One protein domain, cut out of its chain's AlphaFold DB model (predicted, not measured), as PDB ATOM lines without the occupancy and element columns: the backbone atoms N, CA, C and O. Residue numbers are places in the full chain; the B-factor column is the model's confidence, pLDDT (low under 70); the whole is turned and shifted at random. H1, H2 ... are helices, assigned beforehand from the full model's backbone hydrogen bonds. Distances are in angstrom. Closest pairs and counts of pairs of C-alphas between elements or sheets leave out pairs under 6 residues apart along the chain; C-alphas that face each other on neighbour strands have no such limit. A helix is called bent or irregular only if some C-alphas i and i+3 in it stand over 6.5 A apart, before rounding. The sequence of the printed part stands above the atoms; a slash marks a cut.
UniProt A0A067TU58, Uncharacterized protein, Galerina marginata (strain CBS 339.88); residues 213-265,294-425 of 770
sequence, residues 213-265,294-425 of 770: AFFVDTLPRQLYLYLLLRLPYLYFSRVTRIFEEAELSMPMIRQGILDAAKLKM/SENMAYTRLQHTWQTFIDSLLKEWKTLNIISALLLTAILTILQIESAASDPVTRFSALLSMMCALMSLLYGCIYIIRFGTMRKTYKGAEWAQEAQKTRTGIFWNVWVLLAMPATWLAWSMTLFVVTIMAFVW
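What this domain is: This is residues 213 to 265 and 294 to 425 of the 770 residues of an uncharacterized protein of Galerina marginata (strain CBS 339.88) (UniProt A0A067TU58). A long, loose bundle, with H3 running most of its length: H5 and H7 pack along one part of H3, while H2a, continued by H2b, runs beside its beginning. H6 starts at H3, meeting it with residues 377 to 380 alone, and slants away from it at a steep tilt, and H1 points away from H2a at about a right angle. The printed part has 185 residues, with seven named helices, H1 to H7 in chain order, and no named strand: all helix. The radius of gyration of the C-alphas is 21.8 A, and the spans are 82 by 41 by 18 A.

How they stand to each other: H3, residues 297 to 335, touches H5, residues 344 to 372, opposite ways at a shallow tilt of 27 degrees; their closest C-alphas, Asn 321 and Leu 361, are 5.2 A apart. H7, residues 398 to 425, touches H5 opposite ways, closest at C-alphas 360 and 405, 4.3 A. H2, residues 231 to 265, was assigned as one helix by its hydrogen bonds but is bent, with C-alphas 248 and 251 6.6 A apart; its arms are H2a, residues 231 to 248, and H2b, residues 251 to 265. H2a touches H3 with residues 242 to 248 alone, closest at C-alphas 246 and 302, 6.1 A. H2b and H3 only just touch, with 3 pairs of C-alphas within 8 A, closest at 253 and 299, 6.9 A. H6, residues 377 to 392, touches H3 at C-alphas 377 and 303, their closest, 5.6 A. H4, residues 338 to 341, and H5 only just touch, only at the corner, with 3 pairs of C-alphas within 8 A. H1, residues 213 to 227, touches no helix. Every O i to N i+4 pair is within hydrogen-bond range in H2b, H3 and H5; H1 has 9 of 11, H2a 10 of 14, H6 10 of 12, H7 22 of 24, and H4 is too short.

Where its parts are: H3 is 56.6 A long, H5 41.5 A, H7 41.0 A. H1 begins at C-alpha 213 (185.111, 159.445, 148.725); H7 ends at C-alpha 425 (200.503, 126.266, 126.443).

The domain as a whole: C-alphas 265 and 339, the farthest apart, are 82.2 A apart. Residues 266 to 293 are not printed; the gap is 16.5 A. No link printed whole is long. Residues 243 to 265 are among those under pLDDT 70.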
ATOM      1  N   ALA A 213     184.653 160.190 147.546       70.62
ATOM      2  CA  ALA A 213     185.111 159.445 148.725       70.62
ATOM      3  C   ALA A 213     185.061 157.913 148.522       70.62
ATOM      4  O   ALA A 213     185.935 157.180 148.998       70.62
ATOM      5  N   PHE A 214     184.080 157.410 147.766       71.81
ATOM      6  CA  PHE A 214     184.018 155.999 147.395       71.81
ATOM      7  C   PHE A 214     185.171 155.593 146.462       71.81
ATOM      8  O   PHE A 214     185.822 154.580 146.714       71.81
ATOM      9  N   PHE A 215     185.475 156.383 145.430       74.50
ATOM     10  CA  PHE A 215     186.563 156.090 144.486       74.50
ATOM     11  C   PHE A 215     187.975 156.404 145.017       74.50
ATOM     12  O   PHE A 215     188.925 155.775 144.558       74.50
ATOM     13  N   VAL A 216     188.129 157.320 145.981       74.75
ATOM     14  CA  VAL A 216     189.435 157.768 146.510       74.75
ATOM     15  C   VAL A 216     189.838 157.057 147.808       74.75
ATOM     16  O   VAL A 216     191.008 156.722 147.963       74.75
ATOM     17  N   ASP A 217     188.905 156.773 148.725       66.31
ATOM     18  CA  ASP A 217     189.204 156.009 149.953       66.31
ATOM     19  C   ASP A 217     188.698 154.562 149.852       66.31
ATOM     20  O   ASP A 217     189.454 153.602 150.016       66.31
ATOM     21  N   THR A 218     187.416 154.373 149.527       71.12
ATOM     22  CA  THR A 218     186.775 153.056 149.705       71.12
ATOM     23  C   THR A 218     187.291 152.006 148.715       71.12
ATOM     24  O   THR A 218     187.646 150.898 149.123       71.12
ATOM     25  N   LEU A 219     187.369 152.335 147.423       71.44
ATOM     26  CA  LEU A 219     187.834 151.417 146.379       71.44
ATOM     27  C   LEU A 219     189.328 151.072 146.496       71.44
ATOM     28  O   LEU A 219     189.628 149.876 146.497       71.44
ATOM     29  N   PRO A 220     190.264 152.030 146.666       75.38
ATOM     30  CA  PRO A 220     191.682 151.719 146.841       75.38
ATOM     31  C   PRO A 220     191.942 150.881 148.095       75.38
ATOM     32  O   PRO A 220     192.706 149.919 148.041       75.38
ATOM     33  N   ARG A 221     191.235 151.159 149.200       67.88
ATOM     34  CA  ARG A 221     191.301 150.372 150.442       67.88
ATOM     35  C   ARG A 221     190.784 148.941 150.258       67.88
ATOM     36  O   ARG A 221     191.407 148.003 150.755       67.88
ATOM     37  N   GLN A 222     189.682 148.743 149.530       69.69
ATOM     38  CA  GLN A 222     189.186 147.401 149.200       69.69
ATOM     39  C   GLN A 222     190.144 146.662 148.255       69.69
ATOM     40  O   GLN A 222     190.487 145.513 148.521       69.69
ATOM     41  N   LEU A 223     190.630 147.321 147.197       71.25
ATOM     42  CA  LEU A 223     191.598 146.764 146.248       71.25
ATOM     43  C   LEU A 223     192.890 146.326 146.957       71.25
ATOM     44  O   LEU A 223     193.345 145.206 146.751       71.25
ATOM     45  N   TYR A 224     193.416 147.155 147.858       72.62
ATOM     46  CA  TYR A 224     194.553 146.847 148.726       72.62
ATOM     47  C   TYR A 224     194.290 145.621 149.623       72.62
ATOM     48  O   TYR A 224     195.118 144.715 149.688       72.62
ATOM     49  N   LEU A 225     193.110 145.515 150.247       66.69
ATOM     50  CA  LEU A 225     192.733 144.342 151.052       66.69
ATOM     51  C   LEU A 225     192.553 143.056 150.221       66.69
ATOM     52  O   LEU A 225     192.809 141.964 150.736       66.69
ATOM     53  N   TYR A 226     192.146 143.159 148.952       69.44
ATOM     54  CA  TYR A 226     192.140 142.031 148.010       69.44
ATOM     55  C   TYR A 226     193.548 141.665 147.530       69.44
ATOM     56  O   TYR A 226     193.853 140.478 147.432       69.44
ATOM     57  N   LEU A 227     194.422 142.650 147.311       72.88
ATOM     58  CA  LEU A 227     195.831 142.446 146.970       72.88
ATOM     59  C   LEU A 227     196.616 141.829 148.144       72.88
ATOM     60  O   LEU A 227     197.551 141.070 147.934       72.88
ATOM     61  N   LEU A 228     196.162 142.034 149.382       75.44
ATOM     62  CA  LEU A 228     196.598 141.306 150.582       75.44
ATOM     63  C   LEU A 228     195.863 139.961 150.804       75.44
ATOM     64  O   LEU A 228     195.928 139.390 151.892       75.44
ATOM     65  N   LEU A 229     195.107 139.461 149.814       72.50
ATOM     66  CA  LEU A 229     194.317 138.211 149.831       72.50
ATOM     67  C   LEU A 229     193.352 138.074 151.037       72.50
ATOM     68  O   LEU A 229     192.912 136.975 151.400       72.50
ATOM     69  N   ARG A 230     193.015 139.202 151.678       70.06
ATOM     70  CA  ARG A 230     192.383 139.306 153.008       70.06
ATOM     71  C   ARG A 230     193.121 138.560 154.138       70.06
ATOM     72  O   ARG A 230     192.543 138.363 155.205       70.06
ATOM     73  N   LEU A 231     194.391 138.183 153.962       75.81
ATOM     74  CA  LEU A 231     195.207 137.538 155.000       75.81
ATOM     75  C   LEU A 231     195.322 138.385 156.287       75.81
ATOM     76  O   LEU A 231     195.115 137.809 157.356       75.81
ATOM     77  N   PRO A 232     195.507 139.727 156.247       78.56
ATOM     78  CA  PRO A 232     195.507 140.565 157.451       78.56
ATOM     79  C   PRO A 232     194.269 140.406 158.343       78.56
ATOM     80  O   PRO A 232     194.384 140.473 159.563       78.56
ATOM     81  N   TYR A 233     193.090 140.121 157.775       71.50
ATOM     82  CA  TYR A 233     191.868 139.893 158.558       71.50
ATOM     83  C   TYR A 233     191.935 138.600 159.396       71.50
ATOM     84  O   TYR A 233     191.394 138.541 160.501       71.50
ATOM     85  N   LEU A 234     192.653 137.577 158.916       73.12
ATOM     86  CA  LEU A 234     192.890 136.329 159.653       73.12
ATOM     87  C   LEU A 234     193.932 136.495 160.771       73.12
ATOM     88  O   LEU A 234     193.871 135.780 161.768       73.12
ATOM     89  N   TYR A 235     194.869 137.438 160.643       78.56
ATOM     90  CA  TYR A 235     195.762 137.813 161.747       78.56
ATOM     91  C   TYR A 235     195.037 138.713 162.763       78.56
ATOM     92  O   TYR A 235     195.119 138.444 163.959       78.56
ATOM     93  N   PHE A 236     194.233 139.683 162.306       77.19
ATOM     94  CA  PHE A 236     193.349 140.498 163.152       77.19
ATOM     95  C   PHE A 236     192.453 139.632 164.049       77.19
ATOM     96  O   PHE A 236     192.559 139.725 165.265       77.19
ATOM     97  N   SER A 237     191.649 138.728 163.471       71.38
ATOM     98  CA  SER A 237     190.681 137.895 164.217       71.38
ATOM     99  C   SER A 237     191.314 136.960 165.262       71.38
ATOM    100  O   SER A 237     190.647 136.539 166.208       71.38
ATOM    101  N   ARG A 238     192.607 136.637 165.117       76.38
ATOM    102  CA  ARG A 238     193.367 135.862 166.111       76.38
ATOM    103  C   ARG A 238     193.851 136.753 167.248       76.38
ATOM    104  O   ARG A 238     193.557 136.476 168.408       76.38
ATOM    105  N   VAL A 239     194.514 137.861 166.917       75.88
ATOM    106  CA  VAL A 239     195.054 138.800 167.910       75.88
ATOM    107  C   VAL A 239     193.949 139.496 168.709       75.88
ATOM    108  O   VAL A 239     194.113 139.706 169.907       75.88
ATOM    109  N   THR A 240     192.786 139.789 168.115       71.25
ATOM    110  CA  THR A 240     191.671 140.392 168.864       71.25
ATOM    111  C   THR A 240     191.116 139.492 169.960       71.25
ATOM    112  O   THR A 240     190.615 140.036 170.929       71.25
ATOM    113  N   ARG A 241     191.217 138.157 169.861       70.06
ATOM    114  CA  ARG A 241     190.792 137.253 170.951       70.06
ATOM    115  C   ARG A 241     191.758 137.317 172.123       70.06
ATOM    116  O   ARG A 241     191.343 137.509 173.256       70.06
ATOM    117  N   ILE A 242     193.052 137.257 171.813       71.62
ATOM    118  CA  ILE A 242     194.136 137.406 172.790       71.62
ATOM    119  C   ILE A 242     194.029 138.765 173.490       71.62
ATOM    120  O   ILE A 242     194.258 138.842 174.690       71.62
ATOM    121  N   PHE A 243     193.618 139.822 172.783       66.75
ATOM    122  CA  PHE A 243     193.367 141.134 173.383       66.75
ATOM    123  C   PHE A 243     191.988 141.308 174.031       66.75
ATOM    124  O   PHE A 243     191.876 142.125 174.933       66.75
ATOM    125  N   GLU A 244     190.964 140.540 173.667       65.75
ATOM    126  CA  GLU A 244     189.696 140.484 174.409       65.75
ATOM    127  C   GLU A 244     189.900 139.781 175.768       65.75
ATOM    128  O   GLU A 244     189.394 140.252 176.784       65.75
ATOM    129  N   GLU A 245     190.749 138.749 175.821       58.66
ATOM    130  CA  GLU A 245     191.260 138.160 177.067       58.66
ATOM    131  C   GLU A 245     192.212 139.119 177.813       58.66
ATOM    132  O   GLU A 245     192.081 139.309 179.026       58.66
ATOM    133  N   ALA A 246     193.138 139.780 177.106       55.84
ATOM    134  CA  ALA A 246     194.094 140.691 177.730       55.84
ATOM    135  C   ALA A 246     193.436 141.959 178.289       55.84
ATOM    136  O   ALA A 246     193.846 142.400 179.353       55.84
ATOM    137  N   GLU A 247     192.417 142.539 177.652       55.41
ATOM    138  CA  GLU A 247     191.731 143.741 178.157       55.41
ATOM    139  C   GLU A 247     190.783 143.465 179.326       55.41
ATOM    140  O   GLU A 247     190.414 144.401 180.030       55.41
ATOM    141  N   LEU A 248     190.444 142.203 179.594       55.00
ATOM    142  CA  LEU A 248     189.893 141.807 180.890       55.00
ATOM    143  C   LEU A 248     191.005 141.768 181.953       55.00
ATOM    144  O   LEU A 248     190.803 142.233 183.073       55.00
ATOM    145  N   SER A 249     192.203 141.289 181.595       55.34
ATOM    146  CA  SER A 249     193.345 141.215 182.517       55.34
ATOM    147  C   SER A 249     194.008 142.566 182.817       55.34
ATOM    148  O   SER A 249     194.336 142.826 183.960       55.34
ATOM    149  N   MET A 250     194.199 143.459 181.845       57.53
ATOM    150  CA  MET A 250     195.038 144.655 181.983       57.53
ATOM    151  C   MET A 250     194.509 145.681 183.004       57.53
ATOM    152  O   MET A 250     195.301 146.126 183.841       57.53
ATOM    153  N   PRO A 251     193.205 146.043 183.022       60.00
ATOM    154  CA  PRO A 251     192.658 146.861 184.096       60.00
ATOM    155  C   PRO A 251     192.606 146.083 185.412       60.00
ATOM    156  O   PRO A 251     192.845 146.692 186.441       60.00
ATOM    157  N   MET A 252     192.386 144.762 185.400       54.88
ATOM    158  CA  MET A 252     192.383 143.924 186.608       54.88
ATOM    159  C   MET A 252     193.781 143.774 187.235       54.88
ATOM    160  O   MET A 252     193.892 143.721 188.450       54.88
ATOM    161  N   ILE A 253     194.851 143.784 186.438       59.78
ATOM    162  CA  ILE A 253     196.252 143.799 186.881       59.78
ATOM    163  C   ILE A 253     196.589 145.182 187.436       59.78
ATOM    164  O   ILE A 253     197.078 145.292 188.556       59.78
ATOM    165  N   ARG A 254     196.266 146.256 186.701       62.31
ATOM    166  CA  ARG A 254     196.453 147.633 187.185       62.31
ATOM    167  C   ARG A 254     195.660 147.892 188.467       62.31
ATOM    168  O   ARG A 254     196.156 148.569 189.358       62.31
ATOM    169  N   GLN A 255     194.448 147.355 188.558       61.50
ATOM    170  CA  GLN A 255     193.593 147.472 189.727       61.50
ATOM    171  C   GLN A 255     194.054 146.553 190.861       61.50
ATOM    172  O   GLN A 255     194.084 147.019 191.983       61.50
ATOM    173  N   GLY A 256     194.520 145.331 190.602       59.41
ATOM    174  CA  GLY A 256     195.143 144.475 191.617       59.41
ATOM    175  C   GLY A 256     196.402 145.107 192.220       59.41
ATOM    176  O   GLY A 256     196.579 145.079 193.430       59.41
ATOM    177  N   ILE A 257     197.222 145.775 191.401       55.69
ATOM    178  CA  ILE A 257     198.371 146.583 191.841       55.69
ATOM    179  C   ILE A 257     197.913 147.786 192.684       55.69
ATOM    180  O   ILE A 257     198.450 148.024 193.764       55.69
ATOM    181  N   LEU A 258     196.904 148.536 192.223       59.69
ATOM    182  CA  LEU A 258     196.362 149.691 192.954       59.69
ATOM    183  C   LEU A 258     195.639 149.297 194.247       59.69
ATOM    184  O   LEU A 258     195.722 150.029 195.225       59.69
ATOM    185  N   ASP A 259     194.938 148.171 194.270       54.44
ATOM    186  CA  ASP A 259     194.157 147.710 195.413       54.44
ATOM    187  C   ASP A 259     195.060 146.973 196.417       54.44
ATOM    188  O   ASP A 259     194.864 147.137 197.615       54.44
ATOM    189  N   ALA A 260     196.142 146.310 195.981       54.34
ATOM    190  CA  ALA A 260     197.237 145.900 196.867       54.34
ATOM    191  C   ALA A 260     197.929 147.117 197.510       54.34
ATOM    192  O   ALA A 260     198.171 147.120 198.717       54.34
ATOM    193  N   ALA A 261     198.184 148.184 196.740       52.12
ATOM    194  CA  ALA A 261     198.716 149.436 197.279       52.12
ATOM    195  C   ALA A 261     197.744 150.102 198.274       52.12
ATOM    196  O   ALA A 261     198.169 150.529 199.345       52.12
ATOM    197  N   LYS A 262     196.435 150.139 197.976       53.66
ATOM    198  CA  LYS A 262     195.404 150.656 198.897       53.66
ATOM    199  C   LYS A 262     195.248 149.805 200.148       53.66
ATOM    200  O   LYS A 262     195.121 150.379 201.215       53.66
ATOM    201  N   LEU A 263     195.261 148.475 200.054       52.94
ATOM    202  CA  LEU A 263     195.179 147.599 201.230       52.94
ATOM    203  C   LEU A 263     196.389 147.806 202.149       52.94
ATOM    204  O   LEU A 263     196.235 147.823 203.365       52.94
ATOM    205  N   LYS A 264     197.577 148.041 201.576       47.88
ATOM    206  CA  LYS A 264     198.803 148.308 202.339       47.88
ATOM    207  C   LYS A 264     198.897 149.742 202.889       47.88
ATOM    208  O   LYS A 264     199.614 149.946 203.860       47.88
ATOM    209  N   MET A 265     198.162 150.708 202.324       45.03
ATOM    210  CA  MET A 265     197.989 152.055 202.902       45.03
ATOM    211  C   MET A 265     196.847 152.110 203.933       45.03
ATOM    212  O   MET A 265     197.055 152.574 205.044       45.03
ATOM    213  N   SER A 294     201.467 139.566 193.452       43.06
ATOM    214  CA  SER A 294     200.625 138.457 193.914       43.06
ATOM    215  C   SER A 294     200.079 137.728 192.693       43.06
ATOM    216  O   SER A 294     199.667 138.406 191.747       43.06
ATOM    217  N   GLU A 295     200.164 136.390 192.659       49.34
ATOM    218  CA  GLU A 295     200.022 135.592 191.430       49.34
ATOM    219  C   GLU A 295     198.637 135.744 190.792       49.34
ATOM    220  O   GLU A 295     197.721 134.932 190.936       49.34
ATOM    221  N   ASN A 296     198.470 136.844 190.069       58.59
ATOM    222  CA  ASN A 296     197.203 137.253 189.527       58.59
ATOM    223  C   ASN A 296     196.920 136.289 188.387       58.59
ATOM    224  O   ASN A 296     197.553 136.360 187.336       58.59
ATOM    225  N   MET A 297     195.945 135.402 188.590       62.22
ATOM    226  CA  MET A 297     195.535 134.377 187.625       62.22
ATOM    227  C   MET A 297     195.264 134.961 186.223       62.22
ATOM    228  O   MET A 297     195.430 134.289 185.209       62.22
ATOM    229  N   ALA A 298     194.893 136.243 186.156       62.19
ATOM    230  CA  ALA A 298     194.764 137.019 184.929       62.19
ATOM    231  C   ALA A 298     196.111 137.305 184.217       62.19
ATOM    232  O   ALA A 298     196.174 137.202 182.993       62.19
ATOM    233  N   TYR A 299     197.186 137.618 184.949       70.50
ATOM    234  CA  TYR A 299     198.539 137.816 184.412       70.50
ATOM    235  C   TYR A 299     199.194 136.493 183.991       70.50
ATOM    236  O   TYR A 299     199.745 136.414 182.895       70.50
ATOM    237  N   THR A 300     199.089 135.432 184.797       71.31
ATOM    238  CA  THR A 300     199.645 134.113 184.435       71.31
ATOM    239  C   THR A 300     198.887 133.481 183.260       71.31
ATOM    240  O   THR A 300     199.512 132.934 182.348       71.31
ATOM    241  N   ARG A 301     197.558 133.668 183.175       73.88
ATOM    242  CA  ARG A 301     196.778 133.366 181.958       73.88
ATOM    243  C   ARG A 301     197.262 134.180 180.756       73.88
ATOM    244  O   ARG A 301     197.520 133.592 179.710       73.88
ATOM    245  N   LEU A 302     197.415 135.503 180.892       77.25
ATOM    246  CA  LEU A 302     197.923 136.362 179.814       77.25
ATOM    247  C   LEU A 302     199.312 135.907 179.335       77.25
ATOM    248  O   LEU A 302     199.560 135.883 178.131       77.25
ATOM    249  N   GLN A 303     200.191 135.498 180.253       82.00
ATOM    250  CA  GLN A 303     201.508 134.943 179.943       82.00
ATOM    251  C   GLN A 303     201.411 133.692 179.075       82.00
ATOM    252  O   GLN A 303     202.015 133.652 178.001       82.00
ATOM    253  N   HIS A 304     200.609 132.713 179.493       81.62
ATOM    254  CA  HIS A 304     200.418 131.478 178.743       81.62
ATOM    255  C   HIS A 304     199.790 131.733 177.360       81.62
ATOM    256  O   HIS A 304     200.284 131.227 176.349       81.62
ATOM    257  N   THR A 305     198.742 132.565 177.279       82.50
ATOM    258  CA  THR A 305     198.088 132.926 176.008       82.50
ATOM    259  C   THR A 305     199.047 133.676 175.068       82.50
ATOM    260  O   THR A 305     199.116 133.350 173.881       82.50
ATOM    261  N   TRP A 306     199.838 134.634 175.571       85.44
ATOM    262  CA  TRP A 306     200.818 135.381 174.767       85.44
ATOM    263  C   TRP A 306     201.948 134.491 174.239       85.44
ATOM    264  O   TRP A 306     202.285 134.557 173.055       85.44
ATOM    265  N   GLN A 307     202.511 133.626 175.087       87.31
ATOM    266  CA  GLN A 307     203.563 132.690 174.683       87.31
ATOM    267  C   GLN A 307     203.045 131.705 173.627       87.31
ATOM    268  O   GLN A 307     203.644 131.593 172.560       87.31
ATOM    269  N   THR A 308     201.871 131.103 173.855       86.88
ATOM    270  CA  THR A 308     201.204 130.205 172.892       86.88
ATOM    271  C   THR A 308     200.967 130.885 171.538       86.88
ATOM    272  O   THR A 308     201.183 130.284 170.484       86.88
ATOM    273  N   PHE A 309     200.560 132.159 171.537       87.25
ATOM    274  CA  PHE A 309     200.378 132.944 170.316       87.25
ATOM    275  C   PHE A 309     201.690 133.175 169.554       87.25
ATOM    276  O   PHE A 309     201.744 132.940 168.343       87.25
ATOM    277  N   ILE A 310     202.747 133.605 170.247       88.12
ATOM    278  CA  ILE A 310     204.063 133.819 169.636       88.12
ATOM    279  C   ILE A 310     204.630 132.501 169.097       88.12
ATOM    280  O   ILE A 310     205.141 132.483 167.980       88.12
ATOM    281  N   ASP A 311     204.475 131.383 169.807       90.00
ATOM    282  CA  ASP A 311     204.896 130.073 169.306       90.00
ATOM    283  C   ASP A 311     204.072 129.587 168.099       90.00
ATOM    284  O   ASP A 311     204.649 129.011 167.172       90.00
ATOM    285  N   SER A 312     202.768 129.896 168.017       89.62
ATOM    286  CA  SER A 312     201.970 129.668 166.797       89.62
ATOM    287  C   SER A 312     202.516 130.466 165.612       89.62
ATOM    288  O   SER A 312     202.769 129.890 164.555       89.62
ATOM    289  N   LEU A 313     202.770 131.770 165.786       89.00
ATOM    290  CA  LEU A 313     203.326 132.618 164.725       89.00
ATOM    291  C   LEU A 313     204.718 132.156 164.279       89.00
ATOM    292  O   LEU A 313     204.987 132.067 163.083       89.00
ATOM    293  N   LEU A 314     205.598 131.821 165.225       90.62
ATOM    294  CA  LEU A 314     206.934 131.311 164.922       90.62
ATOM    295  C   LEU A 314     206.870 129.958 164.200       90.62
ATOM    296  O   LEU A 314     207.683 129.718 163.308       90.62
ATOM    297  N   LYS A 315     205.908 129.088 164.531       91.88
ATOM    298  CA  LYS A 315     205.663 127.830 163.810       91.88
ATOM    299  C   LYS A 315     205.142 128.088 162.393       91.88
ATOM    300  O   LYS A 315     205.696 127.538 161.445       91.88
ATOM    301  N   GLU A 316     204.153 128.967 162.234       90.81
ATOM    302  CA  GLU A 316     203.612 129.383 160.932       90.81
ATOM    303  C   GLU A 316     204.699 129.965 160.019       90.81
ATOM    304  O   GLU A 316     204.869 129.493 158.896       90.81
ATOM    305  N   TRP A 317     205.475 130.947 160.488       92.94
ATOM    306  CA  TRP A 317     206.522 131.576 159.678       92.94
ATOM    307  C   TRP A 317     207.685 130.622 159.362       92.94
ATOM    308  O   TRP A 317     208.211 130.678 158.253       92.94
ATOM    309  N   LYS A 318     208.040 129.684 160.256       93.88
ATOM    310  CA  LYS A 318     208.983 128.591 159.932       93.88
ATOM    311  C   LYS A 318     208.466 127.731 158.775       93.88
ATOM    312  O   LYS A 318     209.204 127.492 157.822       93.88
ATOM    313  N   THR A 319     207.200 127.308 158.817       93.75
ATOM    314  CA  THR A 319     206.581 126.536 157.727       93.75
ATOM    315  C   THR A 319     206.516 127.338 156.424       93.75
ATOM    316  O   THR A 319     206.871 126.812 155.371       93.75
ATOM    317  N   LEU A 320     206.146 128.623 156.474       91.62
ATOM    318  CA  LEU A 320     206.127 129.502 155.297       91.62
ATOM    319  C   LEU A 320     207.528 129.699 154.695       91.62
ATOM    320  O   LEU A 320     207.655 129.709 153.473       91.62
ATOM    321  N   ASN A 321     208.585 129.784 155.510       94.25
ATOM    322  CA  ASN A 321     209.967 129.857 155.023       94.25
ATOM    323  C   ASN A 321     210.413 128.569 154.322       94.25
ATOM    324  O   ASN A 321     210.992 128.645 153.240       94.25
ATOM    325  N   ILE A 322     210.101 127.396 154.886       95.81
ATOM    326  CA  ILE A 322     210.384 126.098 154.248       95.81
ATOM    327  C   ILE A 322     209.689 126.021 152.882       95.81
ATOM    328  O   ILE A 322     210.324 125.700 151.881       95.81
ATOM    329  N   ILE A 323     208.406 126.393 152.813       94.62
ATOM    330  CA  ILE A 323     207.650 126.405 151.552       94.62
ATOM    331  C   ILE A 323     208.205 127.461 150.577       94.62
ATOM    332  O   ILE A 323     208.281 127.193 149.383       94.62
ATOM    333  N   SER A 324     208.648 128.629 151.060       95.44
ATOM    334  CA  SER A 324     209.277 129.666 150.222       95.44
ATOM    335  C   SER A 324     210.588 129.176 149.597       95.44
ATOM    336  O   SER A 324     210.829 129.435 148.422       95.44
ATOM    337  N   ALA A 325     211.408 128.431 150.344       95.31
ATOM    338  CA  ALA A 325     212.650 127.842 149.843       95.31
ATOM    339  C   ALA A 325     212.401 126.699 148.840       95.31
ATOM    340  O   ALA A 325     213.033 126.665 147.787       95.31
ATOM    341  N   LEU A 326     211.440 125.807 149.121       95.12
ATOM    342  CA  LEU A 326     211.030 124.736 148.199       95.12
ATOM    343  C   LEU A 326     210.403 125.281 146.905       95.12
ATOM    344  O   LEU A 326     210.589 124.713 145.830       95.12
ATOM    345  N   LEU A 327     209.674 126.395 146.988       94.00
ATOM    346  CA  LEU A 327     209.155 127.080 145.809       94.00
ATOM    347  C   LEU A 327     210.281 127.779 145.031       94.00
ATOM    348  O   LEU A 327     210.282 127.742 143.805       94.00
ATOM    349  N   LEU A 328     211.264 128.370 145.717       95.75
ATOM    350  CA  LEU A 328     212.414 129.011 145.075       95.75
ATOM    351  C   LEU A 328     213.229 128.015 144.235       95.75
ATOM    352  O   LEU A 328     213.571 128.330 143.095       95.75
ATOM    353  N   THR A 329     213.490 126.807 144.746       95.94
ATOM    354  CA  THR A 329     214.180 125.763 143.968       95.94
ATOM    355  C   THR A 329     213.344 125.288 142.778       95.94
ATOM    356  O   THR A 329     213.890 125.148 141.687       95.94
ATOM    357  N   ALA A 330     212.023 125.138 142.931       94.62
ATOM    358  CA  ALA A 330     211.118 124.787 141.830       94.62
ATOM    359  C   ALA A 330     211.007 125.879 140.739       94.62
ATOM    360  O   ALA A 330     210.812 125.566 139.565       94.62
ATOM    361  N   ILE A 331     211.155 127.160 141.099       93.94
ATOM    362  CA  ILE A 331     211.222 128.271 140.134       93.94
ATOM    363  C   ILE A 331     212.587 128.303 139.423       93.94
ATOM    364  O   ILE A 331     212.657 128.609 138.233       93.94
ATOM    365  N   LEU A 332     213.675 127.968 140.124       92.06
ATOM    366  CA  LEU A 332     215.009 127.885 139.524       92.06
ATOM    367  C   LEU A 332     215.116 126.731 138.516       92.06
ATOM    368  O   LEU A 332     215.657 126.941 137.433       92.06
ATOM    369  N   THR A 333     214.558 125.551 138.807       91.94
ATOM    370  CA  THR A 333     214.622 124.407 137.878       91.94
ATOM    371  C   THR A 333     213.807 124.621 136.604       91.94
ATOM    372  O   THR A 333     214.281 124.254 135.533       91.94
ATOM    373  N   ILE A 334     212.635 125.273 136.654       88.75
ATOM    374  CA  ILE A 334     211.905 125.609 135.415       88.75
ATOM    375  C   ILE A 334     212.634 126.680 134.585       88.75
ATOM    376  O   ILE A 334     212.593 126.625 133.360       88.75
ATOM    377  N   LEU A 335     213.362 127.609 135.218       88.44
ATOM    378  CA  LEU A 335     214.179 128.614 134.521       88.44
ATOM    379  C   LEU A 335     215.485 128.062 133.922       88.44
ATOM    380  O   LEU A 335     216.036 128.690 133.022       88.44
ATOM    381  N   GLN A 336     215.959 126.898 134.373       92.88
ATOM    382  CA  GLN A 336     217.071 126.172 133.740       92.88
ATOM    383  C   GLN A 336     216.669 125.522 132.403       92.88
ATOM    384  O   GLN A 336     217.539 125.134 131.626       92.88
ATOM    385  N   ILE A 337     215.369 125.410 132.106       88.12
ATOM    386  CA  ILE A 337     214.880 124.866 130.836       88.12
ATOM    387  C   ILE A 337     214.946 125.963 129.764       88.12
ATOM    388  O   ILE A 337     214.211 126.949 129.810       88.12
ATOM    389  N   GLU A 338     215.784 125.770 128.746       85.31
ATOM    390  CA  GLU A 338     216.023 126.755 127.681       85.31
ATOM    391  C   GLU A 338     214.744 127.147 126.908       85.31
ATOM    392  O   GLU A 338     214.549 128.310 126.546       85.31
ATOM    393  N   SER A 339     213.796 126.214 126.748       78.69
ATOM    394  CA  SER A 339     212.478 126.474 126.146       78.69
ATOM    395  C   SER A 339     211.506 127.259 127.044       78.69
ATOM    396  O   SER A 339     210.509 127.776 126.545       78.69
ATOM    397  N   ALA A 340     211.784 127.386 128.347       79.12
ATOM    398  CA  ALA A 340     211.080 128.293 129.259       79.12
ATOM    399  C   ALA A 340     211.772 129.666 129.344       79.12
ATOM    400  O   ALA A 340     211.102 130.695 129.425       79.12
ATOM    401  N   ALA A 341     213.108 129.694 129.291       77.31
ATOM    402  CA  ALA A 341     213.915 130.917 129.352       77.31
ATOM    403  C   ALA A 341     213.839 131.782 128.074       77.31
ATOM    404  O   ALA A 341     214.060 132.998 128.133       77.31
ATOM    405  N   SER A 342     213.521 131.166 126.932       82.81
ATOM    406  CA  SER A 342     213.339 131.830 125.633       82.81
ATOM    407  C   SER A 342     211.951 132.460 125.443       82.81
ATOM    408  O   SER A 342     211.820 133.405 124.664       82.81
ATOM    409  N   ASP A 343     210.921 132.012 126.170       84.25
ATOM    410  CA  ASP A 343     209.594 132.632 126.125       84.25
ATOM    411  C   ASP A 343     209.477 133.810 127.116       84.25
ATOM    412  O   ASP A 343     209.544 133.596 128.329       84.25
ATOM    413  N   PRO A 344     209.224 135.053 126.659       87.38
ATOM    414  CA  PRO A 344     209.182 136.209 127.553       87.38
ATOM    415  C   PRO A 344     208.061 136.129 128.596       87.38
ATOM    416  O   PRO A 344     208.265 136.570 129.723       87.38
ATOM    417  N   VAL A 345     206.892 135.560 128.269       86.75
ATOM    418  CA  VAL A 345     205.764 135.489 129.220       86.75
ATOM    419  C   VAL A 345     206.119 134.575 130.391       86.75
ATOM    420  O   VAL A 345     206.046 135.004 131.542       86.75
ATOM    421  N   THR A 346     206.567 133.355 130.088       89.06
ATOM    422  CA  THR A 346     206.992 132.353 131.075       89.06
ATOM    423  C   THR A 346     208.183 132.854 131.897       89.06
ATOM    424  O   THR A 346     208.181 132.747 133.123       89.06
ATOM    425  N   ARG A 347     209.174 133.490 131.255       89.19
ATOM    426  CA  ARG A 347     210.337 134.076 131.937       89.19
ATOM    427  C   ARG A 347     209.961 135.209 132.893       89.19
ATOM    428  O   ARG A 347     210.419 135.204 134.035       89.19
ATOM    429  N   PHE A 348     209.141 136.176 132.474       91.44
ATOM    430  CA  PHE A 348     208.766 137.291 133.351       91.44
ATOM    431  C   PHE A 348     207.846 136.849 134.498       91.44
ATOM    432  O   PHE A 348     208.031 137.324 135.618       91.44
ATOM    433  N   SER A 349     206.920 135.904 134.282       90.81
ATOM    434  CA  SER A 349     206.107 135.365 135.382       90.81
ATOM    435  C   SER A 349     206.950 134.568 136.383       90.81
ATOM    436  O   SER A 349     206.767 134.737 137.590       90.81
ATOM    437  N   ALA A 350     207.926 133.784 135.911       92.81
ATOM    438  CA  ALA A 350     208.863 133.055 136.766       92.81
ATOM    439  C   ALA A 350     209.742 133.999 137.602       92.81
ATOM    440  O   ALA A 350     209.885 133.802 138.806       92.81
ATOM    441  N   LEU A 351     210.290 135.061 136.999       92.94
ATOM    442  CA  LEU A 351     211.117 136.046 137.706       92.94
ATOM    443  C   LEU A 351     210.312 136.839 138.746       92.94
ATOM    444  O   LEU A 351     210.765 136.984 139.881       92.94
ATOM    445  N   LEU A 352     209.093 137.280 138.415       93.06
ATOM    446  CA  LEU A 352     208.196 137.915 139.390       93.06
ATOM    447  C   LEU A 352     207.845 136.951 140.531       93.06
ATOM    448  O   LEU A 352     207.895 137.338 141.698       93.06
ATOM    449  N   SER A 353     207.573 135.681 140.216       95.50
ATOM    450  CA  SER A 353     207.366 134.625 141.211       95.50
ATOM    451  C   SER A 353     208.585 134.455 142.127       95.50
ATOM    452  O   SER A 353     208.423 134.383 143.347       95.50
ATOM    453  N   MET A 354     209.800 134.446 141.567       94.50
ATOM    454  CA  MET A 354     211.062 134.310 142.303       94.50
ATOM    455  C   MET A 354     211.282 135.475 143.272       94.50
ATOM    456  O   MET A 354     211.504 135.248 144.459       94.50
ATOM    457  N   MET A 355     211.159 136.719 142.795       94.94
ATOM    458  CA  MET A 355     211.267 137.914 143.643       94.94
ATOM    459  C   MET A 355     210.245 137.875 144.785       94.94
ATOM    460  O   MET A 355     210.556 138.233 145.919       94.94
ATOM    461  N   CYS A 356     209.041 137.376 144.506       93.94
ATOM    462  CA  CYS A 356     207.972 137.244 145.485       93.94
ATOM    463  C   CYS A 356     208.285 136.176 146.565       93.94
ATOM    464  O   CYS A 356     208.077 136.425 147.754       93.94
ATOM    465  N   ALA A 357     208.881 135.037 146.184       96.00
ATOM    466  CA  ALA A 357     209.374 134.017 147.124       96.00
ATOM    467  C   ALA A 357     210.549 134.525 147.980       96.00
ATOM    468  O   ALA A 357     210.581 134.286 149.187       96.00
ATOM    469  N   LEU A 358     211.491 135.259 147.375       95.25
ATOM    470  CA  LEU A 358     212.633 135.851 148.076       95.25
ATOM    471  C   LEU A 358     212.181 136.870 149.132       95.25
ATOM    472  O   LEU A 358     212.633 136.801 150.272       95.25
ATOM    473  N   MET A 359     211.241 137.761 148.798       94.94
ATOM    474  CA  MET A 359     210.686 138.720 149.764       94.94
ATOM    475  C   MET A 359     209.950 138.017 150.914       94.94
ATOM    476  O   MET A 359     210.170 138.361 152.075       94.94
ATOM    477  N   SER A 360     209.153 136.980 150.622       95.56
ATOM    478  CA  SER A 360     208.533 136.125 151.650       95.56
ATOM    479  C   SER A 360     209.567 135.555 152.630       95.56
ATOM    480  O   SER A 360     209.439 135.738 153.843       95.56
ATOM    481  N   LEU A 361     210.620 134.923 152.096       94.62
ATOM    482  CA  LEU A 361     211.682 134.281 152.872       94.62
ATOM    483  C   LEU A 361     212.455 135.290 153.738       94.62
ATOM    484  O   LEU A 361     212.694 135.034 154.919       94.62
ATOM    485  N   LEU A 362     212.801 136.457 153.180       94.69
ATOM    486  CA  LEU A 362     213.477 137.538 153.906       94.69
ATOM    487  C   LEU A 362     212.627 138.048 155.078       94.69
ATOM    488  O   LEU A 362     213.116 138.103 156.209       94.69
ATOM    489  N   TYR A 363     211.350 138.370 154.844       93.44
ATOM    490  CA  TYR A 363     210.460 138.841 155.907       93.44
ATOM    491  C   TYR A 363     210.236 137.771 156.980       93.44
ATOM    492  O   TYR A 363     210.318 138.080 158.167       93.44
ATOM    493  N   GLY A 364     210.025 136.510 156.592       92.25
ATOM    494  CA  GLY A 364     209.866 135.410 157.541       92.25
ATOM    495  C   GLY A 364     211.116 135.187 158.398       92.25
ATOM    496  O   GLY A 364     210.999 135.076 159.617       92.25
ATOM    497  N   CYS A 365     212.320 135.221 157.815       92.69
ATOM    498  CA  CYS A 365     213.577 135.140 158.571       92.69
ATOM    499  C   CYS A 365     213.723 136.289 159.584       92.69
ATOM    500  O   CYS A 365     213.979 136.045 160.766       92.69
ATOM    501  N   ILE A 366     213.499 137.537 159.154       93.75
ATOM    502  CA  ILE A 366     213.578 138.719 160.029       93.75
ATOM    503  C   ILE A 366     212.551 138.624 161.170       93.75
ATOM    504  O   ILE A 366     212.872 138.941 162.319       93.75
ATOM    505  N   TYR A 367     211.330 138.166 160.884       91.75
ATOM    506  CA  TYR A 367     210.263 138.065 161.881       91.75
ATOM    507  C   TYR A 367     210.501 136.933 162.881       91.75
ATOM    508  O   TYR A 367     210.307 137.156 164.074       91.75
ATOM    509  N   ILE A 368     210.986 135.766 162.442       90.62
ATOM    510  CA  ILE A 368     211.348 134.656 163.339       90.62
ATOM    511  C   ILE A 368     212.397 135.110 164.363       90.62
ATOM    512  O   ILE A 368     212.239 134.853 165.556       90.62
ATOM    513  N   ILE A 369     213.419 135.852 163.920       89.25
ATOM    514  CA  ILE A 369     214.448 136.413 164.805       89.25
ATOM    515  C   ILE A 369     213.839 137.464 165.745       89.25
ATOM    516  O   ILE A 369     213.973 137.362 166.965       89.25
ATOM    517  N   ARG A 370     213.140 138.477 165.212       88.06
ATOM    518  CA  ARG A 370     212.670 139.620 166.017       88.06
ATOM    519  C   ARG A 370     211.547 139.245 166.988       88.06
ATOM    520  O   ARG A 370     211.675 139.550 168.173       88.06
ATOM    521  N   PHE A 371     210.503 138.542 166.548       86.44
ATOM    522  CA  PHE A 371     209.430 138.069 167.438       86.44
ATOM    523  C   PHE A 371     209.886 136.940 168.371       86.44
ATOM    524  O   PHE A 371     209.351 136.828 169.473       86.44
ATOM    525  N   GLY A 372     210.942 136.191 168.026       84.56
ATOM    526  CA  GLY A 372     211.616 135.281 168.961       84.56
ATOM    527  C   GLY A 372     212.041 135.970 170.267       84.56
ATOM    528  O   GLY A 372     211.907 135.388 171.343       84.56
ATOM    529  N   THR A 373     212.439 137.248 170.202       83.69
ATOM    530  CA  THR A 373     212.807 138.066 171.379       83.69
ATOM    531  C   THR A 373     211.617 138.702 172.124       83.69
ATOM    532  O   THR A 373     211.816 139.364 173.152       83.69
ATOM    533  N   MET A 374     210.382 138.523 171.632       80.06
ATOM    534  CA  MET A 374     209.152 139.127 172.177       80.06
ATOM    535  C   MET A 374     208.318 138.174 173.057       80.06
ATOM    536  O   MET A 374     207.225 138.534 173.482       80.06
ATOM    537  N   ARG A 375     208.844 136.990 173.407       80.81
ATOM    538  CA  ARG A 375     208.193 136.010 174.308       80.81
ATOM    539  C   ARG A 375     207.818 136.549 175.702       80.81
ATOM    540  O   ARG A 375     206.960 135.965 176.357       80.81
ATOM    541  N   LYS A 376     208.462 137.625 176.180       79.31
ATOM    542  CA  LYS A 376     208.185 138.226 177.499       79.31
ATOM    543  C   LYS A 376     206.867 139.028 177.470       79.31
ATOM    544  O   LYS A 376     206.675 139.872 176.597       79.31
ATOM    545  N   THR A 377     205.996 138.796 178.451       73.56
ATOM    546  CA  THR A 377     204.648 139.387 178.627       73.56
ATOM    547  C   THR A 377     204.579 140.900 178.507       73.56
ATOM    548  O   THR A 377     203.762 141.410 177.747       73.56
ATOM    549  N   TYR A 378     205.431 141.628 179.233       73.25
ATOM    550  CA  TYR A 378     205.409 143.093 179.242       73.25
ATOM    551  C   TYR A 378     205.676 143.677 177.845       73.25
ATOM    552  O   TYR A 378     205.031 144.645 177.451       73.25
ATOM    553  N   LYS A 379     206.532 143.029 177.037       78.88
ATOM    554  CA  LYS A 379     206.717 143.394 175.623       78.88
ATOM    555  C   LYS A 379     205.443 143.165 174.809       78.88
ATOM    556  O   LYS A 379     205.159 143.954 173.920       78.88
ATOM    557  N   GLY A 380     204.676 142.118 175.115       77.56
ATOM    558  CA  GLY A 380     203.365 141.859 174.516       77.56
ATOM    559  C   GLY A 380     202.311 142.906 174.887       77.56
ATOM    560  O   GLY A 380     201.546 143.319 174.021       77.56
ATOM    561  N   ALA A 381     202.308 143.389 176.134       72.88
ATOM    562  CA  ALA A 381     201.415 144.458 176.592       72.88
ATOM    563  C   ALA A 381     201.749 145.822 175.954       72.88
ATOM    564  O   ALA A 381     200.851 146.520 175.484       72.88
ATOM    565  N   GLU A 382     203.032 146.179 175.852       77.88
ATOM    566  CA  GLU A 382     203.459 147.393 175.140       77.88
ATOM    567  C   GLU A 382     203.217 147.284 173.626       77.88
ATOM    568  O   GLU A 382     202.683 148.204 173.008       77.88
ATOM    569  N   TRP A 383     203.497 146.123 173.024       80.06
ATOM    570  CA  TRP A 383     203.158 145.844 171.627       80.06
ATOM    571  C   TRP A 383     201.645 145.907 171.372       80.06
ATOM    572  O   TRP A 383     201.230 146.379 170.316       80.06
ATOM    573  N   ALA A 384     200.810 145.514 172.341       73.31
ATOM    574  CA  ALA A 384     199.360 145.681 172.267       73.31
ATOM    575  C   ALA A 384     198.956 147.157 172.207       73.31
ATOM    576  O   ALA A 384     198.179 147.540 171.333       73.31
ATOM    577  N   GLN A 385     199.507 147.990 173.097       72.00
ATOM    578  CA  GLN A 385     199.259 149.435 173.113       72.00
ATOM    579  C   GLN A 385     199.724 150.102 171.812       72.00
ATOM    580  O   GLN A 385     198.985 150.890 171.220       72.00
ATOM    581  N   GLU A 386     200.901 149.743 171.300       76.62
ATOM    582  CA  GLU A 386     201.421 150.283 170.040       76.62
ATOM    583  C   GLU A 386     200.620 149.795 168.815       76.62
ATOM    584  O   GLU A 386     200.374 150.551 167.871       76.62
ATOM    585  N   ALA A 387     200.084 148.569 168.862       72.12
ATOM    586  CA  ALA A 387     199.104 148.061 167.898       72.12
ATOM    587  C   ALA A 387     197.732 148.762 167.986       72.12
ATOM    588  O   ALA A 387     196.960 148.708 167.023       72.12
ATOM    589  N   GLN A 388     197.412 149.442 169.097       66.75
ATOM    590  CA  GLN A 388     196.265 150.356 169.159       66.75
ATOM    591  C   GLN A 388     196.576 151.682 168.454       66.75
ATOM    592  O   GLN A 388     195.795 152.102 167.595       66.75
ATOM    593  N   LYS A 389     197.723 152.310 168.761       70.12
ATOM    594  CA  LYS A 389     198.142 153.611 168.197       70.12
ATOM    595  C   LYS A 389     198.288 153.562 166.673       70.12
ATOM    596  O   LYS A 389     197.736 154.402 165.965       70.12
ATOM    597  N   THR A 390     198.945 152.526 166.151       62.56
ATOM    598  CA  THR A 390     199.212 152.346 164.708       62.56
ATOM    599  C   THR A 390     197.978 152.015 163.851       62.56
ATOM    600  O   THR A 390     198.093 151.872 162.633       62.56
ATOM    601  N   ARG A 391     196.763 151.958 164.424       57.28
ATOM    602  CA  ARG A 391     195.515 151.748 163.661       57.28
ATOM    603  C   ARG A 391     195.170 152.847 162.654       57.28
ATOM    604  O   ARG A 391     194.309 152.614 161.808       57.28
ATOM    605  N   THR A 392     195.779 154.023 162.758       55.81
ATOM    606  CA  THR A 392     195.555 155.157 161.848       55.81
ATOM    607  C   THR A 392     196.181 154.951 160.465       55.81
ATOM    608  O   THR A 392     195.729 155.565 159.499       55.81
ATOM    609  N   GLY A 393     197.168 154.059 160.334       59.25
ATOM    610  CA  GLY A 393     197.798 153.740 159.057       59.25
ATOM    611  C   GLY A 393     196.887 152.931 158.125       59.25
ATOM    612  O   GLY A 393     196.428 151.836 158.463       59.25
ATOM    613  N   ILE A 394     196.647 153.466 156.921       63.56
ATOM    614  CA  ILE A 394     195.896 152.786 155.849       63.56
ATOM    615  C   ILE A 394     196.779 151.729 155.164       63.56
ATOM    616  O   ILE A 394     196.346 150.595 154.980       63.56
ATOM    617  N   PHE A 395     198.021 152.097 154.829       70.56
ATOM    618  CA  PHE A 395     198.983 151.250 154.106       70.56
ATOM    619  C   PHE A 395     199.927 150.442 155.009       70.56
ATOM    620  O   PHE A 395     200.618 149.544 154.528       70.56
ATOM    621  N   TRP A 396     199.965 150.748 156.307       75.31
ATOM    622  CA  TRP A 396     200.757 150.021 157.293       75.31
ATOM    623  C   TRP A 396     199.969 149.878 158.589       75.31
ATOM    624  O   TRP A 396     199.440 150.851 159.116       75.31
ATOM    625  N   ASN A 397     199.862 148.648 159.078       79.81
ATOM    626  CA  ASN A 397     199.094 148.294 160.264       79.81
ATOM    627  C   ASN A 397     199.652 146.972 160.811       79.81
ATOM    628  O   ASN A 397     200.174 146.166 160.037       79.81
ATOM    629  N   VAL A 398     199.517 146.692 162.106       81.25
ATOM    630  CA  VAL A 398     200.107 145.480 162.713       81.25
ATOM    631  C   VAL A 398     199.549 144.188 162.092       81.25
ATOM    632  O   VAL A 398     200.283 143.220 161.906       81.25
ATOM    633  N   TRP A 399     198.288 144.192 161.649       80.69
ATOM    634  CA  TRP A 399     197.672 143.068 160.921       80.69
ATOM    635  C   TRP A 399     198.305 142.824 159.547       80.69
ATOM    636  O   TRP A 399     198.362 141.687 159.088       80.69
ATOM    637  N   VAL A 400     198.757 143.896 158.887       83.44
ATOM    638  CA  VAL A 400     199.445 143.841 157.591       83.44
ATOM    639  C   VAL A 400     200.861 143.321 157.796       83.44
ATOM    640  O   VAL A 400     201.247 142.379 157.115       83.44
ATOM    641  N   LEU A 401     201.580 143.861 158.790       87.44
ATOM    642  CA  LEU A 401     202.910 143.405 159.198       87.44
ATOM    643  C   LEU A 401     202.910 141.886 159.414       87.44
ATOM    644  O   LEU A 401     203.592 141.174 158.689       87.44
ATOM    645  N   LEU A 402     202.074 141.359 160.319       87.50
ATOM    646  CA  LEU A 402     202.031 139.917 160.616       87.50
ATOM    647  C   LEU A 402     201.689 139.032 159.397       87.50
ATOM    648  O   LEU A 402     202.101 137.871 159.343       87.50
ATOM    649  N   ALA A 403     200.954 139.575 158.421       89.06
ATOM    650  CA  ALA A 403     200.516 138.872 157.219       89.06
ATOM    651  C   ALA A 403     201.499 138.948 156.034       89.06
ATOM    652  O   ALA A 403     201.265 138.267 155.030       89.06
ATOM    653  N   MET A 404     202.572 139.749 156.108       89.25
ATOM    654  CA  MET A 404     203.470 139.985 154.968       89.25
ATOM    655  C   MET A 404     204.080 138.691 154.393       89.25
ATOM    656  O   MET A 404     203.803 138.420 153.223       89.25
ATOM    657  N   PRO A 405     204.801 137.834 155.152       91.31
ATOM    658  CA  PRO A 405     205.394 136.606 154.603       91.31
ATOM    659  C   PRO A 405     204.363 135.709 153.899       91.31
ATOM    660  O   PRO A 405     204.567 135.275 152.769       91.31
ATOM    661  N   ALA A 406     203.193 135.515 154.517       90.56
ATOM    662  CA  ALA A 406     202.108 134.719 153.944       90.56
ATOM    663  C   ALA A 406     201.538 135.323 152.646       90.56
ATOM    664  O   ALA A 406     201.171 134.585 151.733       90.56
ATOM    665  N   THR A 407     201.472 136.655 152.546       90.69
ATOM    666  CA  THR A 407     200.964 137.357 151.356       90.69
ATOM    667  C   THR A 407     201.933 137.239 150.185       90.69
ATOM    668  O   THR A 407     201.515 136.890 149.081       90.69
ATOM    669  N   TRP A 408     203.226 137.479 150.424       93.25
ATOM    670  CA  TRP A 408     204.259 137.346 149.395       93.25
ATOM    671  C   TRP A 408     204.393 135.884 148.929       93.25
ATOM    672  O   TRP A 408     204.420 135.631 147.726       93.25
ATOM    673  N   LEU A 409     204.325 134.893 149.826       93.12
ATOM    674  CA  LEU A 409     204.304 133.489 149.398       93.12
ATOM    675  C   LEU A 409     203.065 133.138 148.560       93.12
ATOM    676  O   LEU A 409     203.180 132.415 147.572       93.12
ATOM    677  N   ALA A 410     201.883 133.638 148.925       90.38
ATOM    678  CA  ALA A 410     200.654 133.334 148.195       90.38
ATOM    679  C   ALA A 410     200.632 133.956 146.784       90.38
ATOM    680  O   ALA A 410     200.165 133.313 145.840       90.38
ATOM    681  N   TRP A 411     201.190 135.159 146.607       91.50
ATOM    682  CA  TRP A 411     201.408 135.733 145.274       91.50
ATOM    683  C   TRP A 411     202.452 134.960 144.474       91.50
ATOM    684  O   TRP A 411     202.202 134.675 143.306       91.50
ATOM    685  N   SER A 412     203.562 134.554 145.096       95.12
ATOM    686  CA  SER A 412     204.564 133.701 144.453       95.12
ATOM    687  C   SER A 412     203.943 132.389 143.955       95.12
ATOM    688  O   SER A 412     203.996 132.099 142.767       95.12
ATOM    689  N   MET A 413     203.214 131.661 144.806       90.75
ATOM    690  CA  MET A 413     202.475 130.452 144.409       90.75
ATOM    691  C   MET A 413     201.503 130.704 143.244       90.75
ATOM    692  O   MET A 413     201.425 129.905 142.313       90.75
ATOM    693  N   THR A 414     200.790 131.835 143.254       89.81
ATOM    694  CA  THR A 414     199.855 132.207 142.178       89.81
ATOM    695  C   THR A 414     200.588 132.475 140.857       89.81
ATOM    696  O   THR A 414     200.177 131.982 139.807       89.81
ATOM    697  N   LEU A 415     201.702 133.210 140.896       91.12
ATOM    698  CA  LEU A 415     202.534 133.515 139.728       91.12
ATOM    699  C   LEU A 415     203.277 132.273 139.203       91.12
ATOM    700  O   LEU A 415     203.455 132.136 137.993       91.12
ATOM    701  N   PHE A 416     203.639 131.328 140.072       92.38
ATOM    702  CA  PHE A 416     204.195 130.034 139.676       92.38
ATOM    703  C   PHE A 416     203.158 129.161 138.955       92.38
ATOM    704  O   PHE A 416     203.453 128.612 137.897       92.38
ATOM    705  N   VAL A 417     201.910 129.113 139.437       90.50
ATOM    706  CA  VAL A 417     200.798 128.443 138.732       90.50
ATOM    707  C   VAL A 417     200.539 129.076 137.355       90.50
ATOM    708  O   VAL A 417     200.348 128.353 136.375       90.50
ATOM    709  N   VAL A 418     200.609 130.409 137.242       89.31
ATOM    710  CA  VAL A 418     200.555 131.111 135.943       89.31
ATOM    711  C   VAL A 418     201.756 130.760 135.056       89.31
ATOM    712  O   VAL A 418     201.577 130.554 133.859       89.31
ATOM    713  N   THR A 419     202.955 130.621 135.626       90.25
ATOM    714  CA  THR A 419     204.175 130.213 134.903       90.25
ATOM    715  C   THR A 419     204.051 128.797 134.337       90.25
ATOM    716  O   THR A 419     204.359 128.581 133.169       90.25
ATOM    717  N   ILE A 420     203.531 127.845 135.120       89.62
ATOM    718  CA  ILE A 420     203.267 126.471 134.665       89.62
ATOM    719  C   ILE A 420     202.247 126.475 133.517       89.62
ATOM    720  O   ILE A 420     202.476 125.831 132.495       89.62
ATOM    721  N   MET A 421     201.152 127.233 133.638       88.38
ATOM    722  CA  MET A 421     200.164 127.366 132.559       88.38
ATOM    723  C   MET A 421     200.756 128.007 131.296       88.38
ATOM    724  O   MET A 421     200.499 127.522 130.193       88.38
ATOM    725  N   ALA A 422     201.573 129.057 131.436       87.31
ATOM    726  CA  ALA A 422     202.257 129.696 130.315       87.31
ATOM    727  C   ALA A 422     203.187 128.707 129.595       87.31
ATOM    728  O   ALA A 422     203.062 128.541 128.382       87.31
ATOM    729  N   PHE A 423     204.028 127.982 130.339       86.81
ATOM    730  CA  PHE A 423     204.922 126.954 129.805       86.81
ATOM    731  C   PHE A 423     204.152 125.850 129.064       86.81
ATOM    732  O   PHE A 423     204.412 125.594 127.891       86.81
ATOM    733  N   VAL A 424     203.130 125.253 129.692       86.62
ATOM    734  CA  VAL A 424     202.326 124.160 129.103       86.62
ATOM    735  C   VAL A 424     201.686 124.562 127.770       86.62
ATOM    736  O   VAL A 424     201.664 123.759 126.833       86.62
ATOM    737  N   TRP A 425     201.182 125.794 127.653       84.81
ATOM    738  CA  TRP A 425     200.503 126.266 126.443       84.81
ATOM    739  C   TRP A 425     201.434 126.861 125.378       84.81
ATOM    740  O   TRP A 425     201.083 126.828 124.196       84.81
TER     741      TRP A 425